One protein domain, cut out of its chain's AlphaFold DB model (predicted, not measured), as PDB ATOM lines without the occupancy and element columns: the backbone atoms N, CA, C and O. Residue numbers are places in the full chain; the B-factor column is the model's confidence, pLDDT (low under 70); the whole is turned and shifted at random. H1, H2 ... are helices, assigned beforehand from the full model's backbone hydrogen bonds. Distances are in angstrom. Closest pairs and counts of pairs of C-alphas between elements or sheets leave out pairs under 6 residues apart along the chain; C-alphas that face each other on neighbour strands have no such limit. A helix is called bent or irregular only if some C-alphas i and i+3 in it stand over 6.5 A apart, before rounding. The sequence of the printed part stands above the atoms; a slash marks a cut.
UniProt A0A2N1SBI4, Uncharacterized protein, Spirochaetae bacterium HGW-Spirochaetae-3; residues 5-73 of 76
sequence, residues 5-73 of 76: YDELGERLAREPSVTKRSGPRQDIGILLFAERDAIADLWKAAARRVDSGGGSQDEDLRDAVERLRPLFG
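AT A GLANCE: This is residues 5 to 73 of the 76 residues of an uncharacterized protein of Spirochaetae bacterium HGW-Spirochaetae-3 (UniProt A0A2N1SBI4). The model is an open, elongated arrangement of helices, with the hairpin of H4 and H5 at one end and a loose loop of three shorter helices, H1, H2 and H3, at the other. H5 folds back past H4 at a steep tilt, while H1, H2 and H3 go round an open space and bring residue 5 back near the end of H3. The printed part has 69 residues with five named helices, H1 to H5 in order along the chain, and no named strand; its class is all helix. It is loose, with a radius of gyration of the C-alphas of 15.6 A, and its outline is a rod spanning 48 by 21 by 17 A.

IN THESE COORDINATES: The longest helix by residues is H5, residues 56 to 72, 23.8 A from first to last C-alpha, ending with C-alpha 72 at (51.170, -16.822, -29.719). H5 is irregular, with C-alphas 57 and 60 at 7.6 A, and has a kink of 36 degrees near residue 66. H4 is residues 36 to 51 and 22.3 A long, beginning with C-alpha 36 at (50.426, -16.494, -19.836). H3, residues 24 to 34, is 15.6 A long. H2 is four residues, 18 to 21. H1 is residues 5 to 14 and 14.2 A long, with C-alpha 5 at (47.677, -10.517, -24.058).

HOW THE PARTS SIT: H4 and H5 touch as a helical hairpin; their closest C-alphas, those of Val 50 and Arg 62, are 5.9 A apart. They run opposite ways at a steep tilt of 45 degrees, where the line of H5 is a rough one. H3 and H4 meet only through their link. H1 and H3 are close but not clearly touching, the C-alphas of Tyr 5 and Phe 33 being closest at 7.6 A, and they are only just about perpendicular at 70.2 degrees. H1 and H4 are close but not clearly touching, with the C-alphas of Tyr 5 and Arg 36 closest at 7.8 A, at a shallow tilt of 5 degrees, opposite ways. H2 and H3 are close but not clearly touching, with the C-alphas of Thr 19 and Gln 26 closest at 7.4 A. H5 is apart from H1, H2 and H3. In H1, H3 and H4 every O i to N i+4 pair is within hydrogen-bond range, in H5 9 of 13 are, and H2 is too short for such a pair.

THE WHOLE: The two C-alphas farthest apart, those of Ser 17 and Ser 56, are 48.2 A apart. The printed part has no cut, and the four links between the helices are tight. The mean pLDDT of the printed part is 76.5; residues 5 to 9, 11 to 28, 54 and 73 are under 70.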
ATOM      1  N   TYR A   5      47.406 -10.409 -25.490       59.31
ATOM      2  CA  TYR A   5      47.677 -10.517 -24.058       59.31
ATOM      3  C   TYR A   5      48.250  -9.228 -23.455       59.31
ATOM      4  O   TYR A   5      47.966  -8.929 -22.298       59.31
ATOM      5  N   ASP A   6      49.008  -8.448 -24.229       66.25
ATOM      6  CA  ASP A   6      49.559  -7.168 -23.772       66.25
ATOM      7  C   ASP A   6      48.441  -6.126 -23.650       66.25
ATOM      8  O   ASP A   6      48.354  -5.413 -22.655       66.25
ATOM      9  N   GLU A   7      47.518  -6.092 -24.616       66.00
ATOM     10  CA  GLU A   7      46.323  -5.240 -24.558       66.00
ATOM     11  C   GLU A   7      45.389  -5.633 -23.404       66.00
ATOM     12  O   GLU A   7      44.814  -4.766 -22.737       66.00
ATOM     13  N   LEU A   8      45.248  -6.938 -23.137       63.50
ATOM     14  CA  LEU A   8      44.455  -7.442 -22.017       63.50
ATOM     15  C   LEU A   8      45.093  -7.081 -20.668       63.50
ATOM     16  O   LEU A   8      44.385  -6.654 -19.756       63.50
ATOM     17  N   GLY A   9      46.421  -7.199 -20.562       65.00
ATOM     18  CA  GLY A   9      47.187  -6.799 -19.381       65.00
ATOM     19  C   GLY A   9      47.086  -5.300 -19.102       65.00
ATOM     20  O   GLY A   9      46.844  -4.895 -17.965       65.00
ATOM     21  N   GLU A  10      47.165  -4.466 -20.140       72.12
ATOM     22  CA  GLU A  10      46.985  -3.014 -20.016       72.12
ATOM     23  C   GLU A  10      45.561  -2.627 -19.598       72.12
ATOM     24  O   GLU A  10      45.376  -1.695 -18.810       72.12
ATOM     25  N   ARG A  11      44.547  -3.360 -20.072       62.00
ATOM     26  CA  ARG A  11      43.160  -3.198 -19.614       62.00
ATOM     27  C   ARG A  11      42.980  -3.608 -18.154       62.00
ATOM     28  O   ARG A  11      42.348  -2.867 -17.405       62.00
ATOM     29  N   LEU A  12      43.559  -4.735 -17.738       62.47
ATOM     30  CA  LEU A  12      43.499  -5.194 -16.346       62.47
ATOM     31  C   LEU A  12      44.187  -4.216 -15.385       62.47
ATOM     32  O   LEU A  12      43.677  -3.966 -14.296       62.47
ATOM     33  N   ALA A  13      45.314  -3.626 -15.798       64.88
ATOM     34  CA  ALA A  13      46.033  -2.629 -15.007       64.88
ATOM     35  C   ALA A  13      45.230  -1.328 -14.815       64.88
ATOM     36  O   ALA A  13      45.367  -0.667 -13.785       64.88
ATOM     37  N   ARG A  14      44.382  -0.957 -15.787       68.31
ATOM     38  CA  ARG A  14      43.529   0.243 -15.716       68.31
ATOM     39  C   ARG A  14      42.273   0.059 -14.869       68.31
ATOM     40  O   ARG A  14      41.802   1.039 -14.300       68.31
ATOM     41  N   GLU A  15      41.742  -1.157 -14.757       54.56
ATOM     42  CA  GLU A  15      40.506  -1.421 -14.009       54.56
ATOM     43  C   GLU A  15      40.641  -2.614 -13.042       54.56
ATOM     44  O   GLU A  15      40.121  -3.704 -13.296       54.56
ATOM     45  N   PRO A  16      41.255  -2.410 -11.860       54.59
ATOM     46  CA  PRO A  16      41.397  -3.458 -10.844       54.59
ATOM     47  C   PRO A  16      40.060  -3.944 -10.265       54.59
ATOM     48  O   PRO A  16      40.012  -4.965  -9.589       54.59
ATOM     49  N   SER A  17      38.966  -3.205 -10.481       53.22
ATOM     50  CA  SER A  17      37.621  -3.524  -9.987       53.22
ATOM     51  C   SER A  17      36.901  -4.588 -10.817       53.22
ATOM     52  O   SER A  17      35.920  -5.164 -10.343       53.22
ATOM     53  N   VAL A  18      37.395  -4.893 -12.020       53.47
ATOM     54  CA  VAL A  18      36.838  -5.921 -12.910       53.47
ATOM     55  C   VAL A  18      36.957  -7.309 -12.272       53.47
ATOM     56  O   VAL A  18      36.022  -8.101 -12.361       53.47
ATOM     57  N   THR A  19      38.017  -7.574 -11.506       52.91
ATOM     58  CA  THR A  19      38.201  -8.831 -10.754       52.91
ATOM     59  C   THR A  19      37.182  -9.027  -9.619       52.91
ATOM     60  O   THR A  19      36.914 -10.161  -9.236       52.91
ATOM     61  N   LYS A  20      36.548  -7.960  -9.105       49.81
ATOM     62  CA  LYS A  20      35.588  -8.034  -7.981       49.81
ATOM     63  C   LYS A  20      34.153  -8.405  -8.379       49.81
ATOM     64  O   LYS A  20      33.338  -8.647  -7.494       49.81
ATOM     65  N   ARG A  21      33.818  -8.440  -9.674       52.50
ATOM     66  CA  ARG A  21      32.476  -8.813 -10.184       52.50
ATOM     67  C   ARG A  21      32.444 -10.174 -10.901       52.50
ATOM     68  O   ARG A  21      31.478 -10.474 -11.594       52.50
ATOM     69  N   SER A  22      33.489 -10.981 -10.724       49.88
ATOM     70  CA  SER A  22      33.770 -12.179 -11.518       49.88
ATOM     71  C   SER A  22      32.787 -13.327 -11.283       49.88
ATOM     72  O   SER A  22      32.742 -13.915 -10.208       49.88
ATOM     73  N   GLY A  23      31.999 -13.655 -12.310       57.91
ATOM     74  CA  GLY A  23      31.435 -14.995 -12.478       57.91
ATOM     75  C   GLY A  23      32.447 -15.935 -13.161       57.91
ATOM     76  O   GLY A  23      33.431 -15.453 -13.721       57.91
ATOM     77  N   PRO A  24      32.177 -17.254 -13.248       54.25
ATOM     78  CA  PRO A  24      33.155 -18.309 -13.591       54.25
ATOM     79  C   PRO A  24      34.007 -18.099 -14.860       54.25
ATOM     80  O   PRO A  24      35.074 -18.685 -15.014       54.25
ATOM     81  N   ARG A  25      33.542 -17.273 -15.806       55.53
ATOM     82  CA  ARG A  25      34.265 -16.940 -17.045       55.53
ATOM     83  C   ARG A  25      35.412 -15.951 -16.834       55.53
ATOM     84  O   ARG A  25      36.405 -16.025 -17.552       55.53
ATOM     85  N   GLN A  26      35.281 -15.025 -15.886       58.28
ATOM     86  CA  GLN A  26      36.355 -14.089 -15.559       58.28
ATOM     87  C   GLN A  26      37.464 -14.785 -14.764       58.28
ATOM     88  O   GLN A  26      38.631 -14.487 -15.000       58.28
ATOM     89  N   ASP A  27      37.126 -15.777 -13.937       66.62
ATOM     90  CA  ASP A  27      38.113 -16.575 -13.201       66.62
ATOM     91  C   ASP A  27      39.033 -17.351 -14.153       66.62
ATOM     92  O   ASP A  27      40.249 -17.320 -13.995       66.62
ATOM     93  N   ILE A  28      38.484 -17.961 -15.210       65.88
ATOM     94  CA  ILE A  28      39.287 -18.640 -16.244       65.88
ATOM     95  C   ILE A  28      40.192 -17.648 -16.982       65.88
ATOM     96  O   ILE A  28      41.357 -17.949 -17.228       65.88
ATOM     97  N   GLY A  29      39.681 -16.459 -17.315       72.50
ATOM     98  CA  GLY A  29      40.485 -15.421 -17.961       72.50
ATOM     99  C   GLY A  29      41.666 -14.971 -17.098       72.50
ATOM    100  O   GLY A  29      42.769 -14.815 -17.610       72.50
ATOM    101  N   ILE A  30      41.452 -14.819 -15.787       75.06
ATOM    102  CA  ILE A  30      42.496 -14.442 -14.825       75.06
ATOM    103  C   ILE A  30      43.510 -15.576 -14.641       75.06
ATOM    104  O   ILE A  30      44.708 -15.310 -14.660       75.06
ATOM    105  N   LEU A  31      43.056 -16.827 -14.516       75.25
ATOM    106  CA  LEU A  31      43.938 -17.992 -14.381       75.25
ATOM    107  C   LEU A  31      44.826 -18.181 -15.618       75.25
ATOM    108  O   LEU A  31      46.035 -18.348 -15.492       75.25
ATOM    109  N   LEU A  32      44.250 -18.085 -16.820       78.38
ATOM    110  CA  LEU A  32      45.012 -18.184 -18.070       78.38
ATOM    111  C   LEU A  32      45.956 -16.994 -18.271       78.38
ATOM    112  O   LEU A  32      47.026 -17.158 -18.848       78.38
ATOM    113  N   PHE A  33      45.580 -15.803 -17.799       80.19
ATOM    114  CA  PHE A  33      46.456 -14.636 -17.843       80.19
ATOM    115  C   PHE A  33      47.628 -14.754 -16.862       80.19
ATOM    116  O   PHE A  33      48.748 -14.400 -17.220       80.19
ATOM    117  N   ALA A  34      47.398 -15.273 -15.653       81.25
ATOM    118  CA  ALA A  34      48.454 -15.495 -14.667       81.25
ATOM    119  C   ALA A  34      49.525 -16.474 -15.178       81.25
ATOM    120  O   ALA A  34      50.710 -16.260 -14.948       81.25
ATOM    121  N   GLU A  35      49.114 -17.489 -15.939       86.56
ATOM    122  CA  GLU A  35      50.002 -18.495 -16.538       86.56
ATOM    123  C   GLU A  35      50.435 -18.154 -17.975       86.56
ATOM    124  O   GLU A  35      51.005 -18.995 -18.672       86.56
ATOM    125  N   ARG A  36      50.173 -16.927 -18.449       85.31
ATOM    126  CA  ARG A  36      50.426 -16.494 -19.836       85.31
ATOM    127  C   ARG A  36      51.824 -16.866 -20.315       85.31
ATOM    128  O   ARG A  36      51.966 -17.386 -21.419       85.31
ATOM    129  N   ASP A  37      52.841 -16.572 -19.511       84.38
ATOM    130  CA  ASP A  37      54.235 -16.765 -19.908       84.38
ATOM    131  C   ASP A  37      54.574 -18.256 -20.010       84.38
ATOM    132  O   ASP A  37      55.163 -18.685 -21.001       84.38
ATOM    133  N   ALA A  38      54.092 -19.069 -19.065       89.75
ATOM    134  CA  ALA A  38      54.246 -20.520 -19.106       89.75
ATOM    135  C   ALA A  38      53.532 -21.140 -20.322       89.75
ATOM    136  O   ALA A  38      54.093 -21.998 -21.006       89.75
ATOM    137  N   ILE A  39      52.320 -20.674 -20.640       90.31
ATOM    138  CA  ILE A  39      51.559 -21.122 -21.816       90.31
ATOM    139  C   ILE A  39      52.268 -20.702 -23.115       90.31
ATOM    140  O   ILE A  39      52.363 -21.495 -24.054       90.31
ATOM    141  N   ALA A  40      52.800 -19.479 -23.176       89.00
ATOM    142  CA  ALA A  40      53.556 -19.000 -24.329       89.00
ATOM    143  C   ALA A  40      54.847 -19.808 -24.535       89.00
ATOM    144  O   ALA A  40      55.189 -20.152 -25.666       89.00
ATOM    145  N   ASP A  41      55.554 -20.146 -23.460       91.12
ATOM    146  CA  ASP A  41      56.774 -20.942 -23.531       91.12
ATOM    147  C   ASP A  41      56.499 -22.400 -23.912       91.12
ATOM    148  O   ASP A  41      57.249 -22.965 -24.717       91.12
ATOM    149  N   LEU A  42      55.385 -22.976 -23.445       92.56
ATOM    150  CA  LEU A  42      54.886 -24.271 -23.914       92.56
ATOM    151  C   LEU A  42      54.620 -24.245 -25.424       92.56
ATOM    152  O   LEU A  42      55.088 -25.129 -26.143       92.56
ATOM    153  N   TRP A  43      53.917 -23.221 -25.920       92.31
ATOM    154  CA  TRP A  43      53.645 -23.090 -27.351       92.31
ATOM    155  C   TRP A  43      54.938 -22.954 -28.166       92.31
ATOM    156  O   TRP A  43      55.110 -23.665 -29.154       92.31
ATOM    157  N   LYS A  44      55.900 -22.126 -27.733       91.00
ATOM    158  CA  LYS A  44      57.205 -21.998 -28.411       91.00
ATOM    159  C   LYS A  44      57.985 -23.316 -28.414       91.00
ATOM    160  O   LYS A  44      58.672 -23.619 -29.387       91.00
ATOM    161  N   ALA A  45      57.929 -24.084 -27.325       92.56
ATOM    162  CA  ALA A  45      58.577 -25.391 -27.248       92.56
ATOM    163  C   ALA A  45      57.942 -26.391 -28.224       92.56
ATOM    164  O   ALA A  45      58.667 -27.091 -28.931       92.56
ATOM    165  N   ALA A  46      56.611 -26.400 -28.311       92.19
ATOM    166  CA  ALA A  46      55.877 -27.194 -29.287       92.19
ATOM    167  C   ALA A  46      56.211 -26.780 -30.731       92.19
ATOM    168  O   ALA A  46      56.533 -27.643 -31.542       92.19
ATOM    169  N   ALA A  47      56.233 -25.477 -31.031       91.44
ATOM    170  CA  ALA A  47      56.595 -24.959 -32.350       91.44
ATOM    171  C   ALA A  47      58.006 -25.400 -32.770       91.44
ATOM    172  O   ALA A  47      58.170 -25.996 -33.828       91.44
ATOM    173  N   ARG A  48      59.008 -25.257 -31.888       92.00
ATOM    174  CA  ARG A  48      60.372 -25.751 -32.158       92.00
ATOM    175  C   ARG A  48      60.416 -27.254 -32.434       92.00
ATOM    176  O   ARG A  48      61.207 -27.696 -33.263       92.00
ATOM    177  N   ARG A  49      59.602 -28.053 -31.737       90.25
ATOM    178  CA  ARG A  49      59.518 -29.502 -31.970       90.25
ATOM    179  C   ARG A  49      58.920 -29.823 -33.342       90.25
ATOM    180  O   ARG A  49      59.405 -30.722 -34.018       90.25
ATOM    181  N   VAL A  50      57.896 -29.081 -33.753       90.12
ATOM    182  CA  VAL A  50      57.298 -29.216 -35.085       90.12
ATOM    183  C   VAL A  50      58.307 -28.817 -36.170       90.12
ATOM    184  O   VAL A  50      58.522 -29.595 -37.099       90.12
ATOM    185  N   ASP A  51      58.986 -27.677 -36.007       87.75
ATOM    186  CA  ASP A  51      59.961 -27.139 -36.970       87.75
ATOM    187  C   ASP A  51      61.211 -28.015 -37.120       87.75
ATOM    188  O   ASP A  51      61.786 -28.113 -38.202       87.75
ATOM    189  N   SER A  52      61.628 -28.696 -36.049       88.00
ATOM    190  CA  SER A  52      62.767 -29.627 -36.072       88.00
ATOM    191  C   SER A  52      62.460 -30.968 -36.753       88.00
ATOM    192  O   SER A  52      63.304 -31.864 -36.744       88.00
ATOM    193  N   GLY A  53      61.292 -31.102 -37.388       79.19
ATOM    194  CA  GLY A  53      60.913 -32.296 -38.139       79.19
ATOM    195  C   GLY A  53      60.326 -33.386 -37.250       79.19
ATOM    196  O   GLY A  53      60.720 -34.545 -37.364       79.19
ATOM    197  N   GLY A  54      59.396 -33.007 -36.363       67.25
ATOM    198  CA  GLY A  54      58.620 -33.941 -35.541       67.25
ATOM    199  C   GLY A  54      58.096 -35.142 -36.342       67.25
ATOM    200  O   GLY A  54      57.782 -35.028 -37.532       67.25
ATOM    201  N   GLY A  55      58.039 -36.303 -35.688       75.19
ATOM    202  CA  GLY A  55      57.701 -37.574 -36.335       75.19
ATOM    203  C   GLY A  55      56.268 -37.598 -36.877       75.19
ATOM    204  O   GLY A  55      55.473 -36.701 -36.614       75.19
ATOM    205  N   SER A  56      55.891 -38.663 -37.592       72.25
ATOM    206  CA  SER A  56      54.506 -38.845 -38.073       72.25
ATOM    207  C   SER A  56      53.465 -38.868 -36.944       72.25
ATOM    208  O   SER A  56      52.299 -38.586 -37.170       72.25
ATOM    209  N   GLN A  57      53.891 -39.157 -35.714       79.00
ATOM    210  CA  GLN A  57      53.052 -39.119 -34.514       79.00
ATOM    211  C   GLN A  57      52.743 -37.691 -34.029       79.00
ATOM    212  O   GLN A  57      51.878 -37.517 -33.178       79.00
ATOM    213  N   ASP A  58      53.431 -36.677 -34.562       86.38
ATOM    214  CA  ASP A  58      53.280 -35.273 -34.166       86.38
ATOM    215  C   ASP A  58      52.327 -34.498 -35.113       86.38
ATOM    216  O   ASP A  58      52.323 -33.268 -35.099       86.38
ATOM    217  N   GLU A  59      51.525 -35.178 -35.948       88.00
ATOM    218  CA  GLU A  59      50.540 -34.533 -36.842       88.00
ATOM    219  C   GLU A  59      49.509 -33.702 -36.067       88.00
ATOM    220  O   GLU A  59      49.374 -32.507 -36.328       88.00
ATOM    221  N   ASP A  60      48.888 -34.276 -35.035       90.06
ATOM    222  CA  ASP A  60      47.927 -33.558 -34.184       90.06
ATOM    223  C   ASP A  60      48.570 -32.349 -33.480       90.06
ATOM    224  O   ASP A  60      47.947 -31.300 -33.296       90.06
ATOM    225  N   LEU A  61      49.845 -32.480 -33.095       90.38
ATOM    226  CA  LEU A  61      50.604 -31.395 -32.475       90.38
ATOM    227  C   LEU A  61      50.880 -30.272 -33.480       90.38
ATOM    228  O   LEU A  61      50.743 -29.099 -33.135       90.38
ATOM    229  N   ARG A  62      51.250 -30.623 -34.715       91.31
ATOM    230  CA  ARG A  62      51.468 -29.670 -35.809       91.31
ATOM    231  C   ARG A  62      50.196 -28.879 -36.098       91.31
ATOM    232  O   ARG A  62      50.249 -27.650 -36.126       91.31
ATOM    233  N   ASP A  63      49.061 -29.560 -36.206       91.50
ATOM    234  CA  ASP A  63      47.762 -28.926 -36.436       91.50
ATOM    235  C   ASP A  63      47.366 -27.996 -35.283       91.50
ATOM    236  O   ASP A  63      46.902 -26.869 -35.501       91.50
ATOM    237  N   ALA A  64      47.594 -28.425 -34.038       91.94
ATOM    238  CA  ALA A  64      47.348 -27.599 -32.864       91.94
ATOM    239  C   ALA A  64      48.246 -26.348 -32.837       91.94
ATOM    240  O   ALA A  64      47.755 -25.250 -32.559       91.94
ATOM    241  N   VAL A  65      49.539 -26.483 -33.151       91.69
ATOM    242  CA  VAL A  65      50.487 -25.358 -33.213       91.69
ATOM    243  C   VAL A  65      50.063 -24.348 -34.276       91.69
ATOM    244  O   VAL A  65      49.989 -23.157 -33.968       91.69
ATOM    245  N   GLU A  66      49.719 -24.808 -35.480       90.75
ATOM    246  CA  GLU A  66      49.266 -23.953 -36.582       90.75
ATOM    247  C   GLU A  66      47.968 -23.217 -36.240       90.75
ATOM    248  O   GLU A  66      47.861 -22.002 -36.427       90.75
ATOM    249  N   ARG A  67      46.998 -23.919 -35.642       91.12
ATOM    250  CA  ARG A  67      45.741 -23.316 -35.183       91.12
ATOM    251  C   ARG A  67      45.963 -22.237 -34.124       91.12
ATOM    252  O   ARG A  67      45.240 -21.242 -34.103       91.12
ATOM    253  N   LEU A  68      46.925 -22.444 -33.226       89.69
ATOM    254  CA  LEU A  68      47.238 -21.521 -32.133       89.69
ATOM    255  C   LEU A  68      48.229 -20.421 -32.534       89.69
ATOM    256  O   LEU A  68      48.376 -19.444 -31.795       89.69
ATOM    257  N   ARG A  69      48.859 -20.514 -33.713       86.31
ATOM    258  CA  ARG A  69      49.819 -19.526 -34.225       86.31
ATOM    259  C   ARG A  69      49.310 -18.079 -34.180       86.31
ATOM    260  O   ARG A  69      50.090 -17.225 -33.778       86.31
ATOM    261  N   PRO A  70      48.037 -17.750 -34.482       85.81
ATOM    262  CA  PRO A  70      47.550 -16.369 -34.384       85.81
ATOM    263  C   PRO A  70      47.517 -15.793 -32.959       85.81
ATOM    264  O   PRO A  70      47.422 -14.578 -32.802       85.81
ATOM    265  N   LEU A  71      47.529 -16.648 -31.930       82.56
ATOM    266  CA  LEU A  71      47.453 -16.239 -30.525       82.56
ATOM    267  C   LEU A  71      48.836 -16.019 -29.902       82.56
ATOM    268  O   LEU A  71      48.978 -15.163 -29.032       82.56
ATOM    269  N   PHE A  72      49.835 -16.795 -30.331       83.50
ATOM    270  CA  PHE A  72      51.170 -16.822 -29.719       83.50
ATOM    271  C   PHE A  72      52.313 -16.451 -30.676       83.50
ATOM    272  O   PHE A  72      53.410 -16.144 -30.217       83.50
ATOM    273  N   GLY A  73      52.068 -16.476 -31.985       67.81
ATOM    274  CA  GLY A  73      53.009 -16.043 -33.013       67.81
ATOM    275  C   GLY A  73      52.933 -14.540 -33.275       67.81
ATOM    276  O   GLY A  73      51.972 -13.861 -32.903       67.81
TER     277      GLY A  73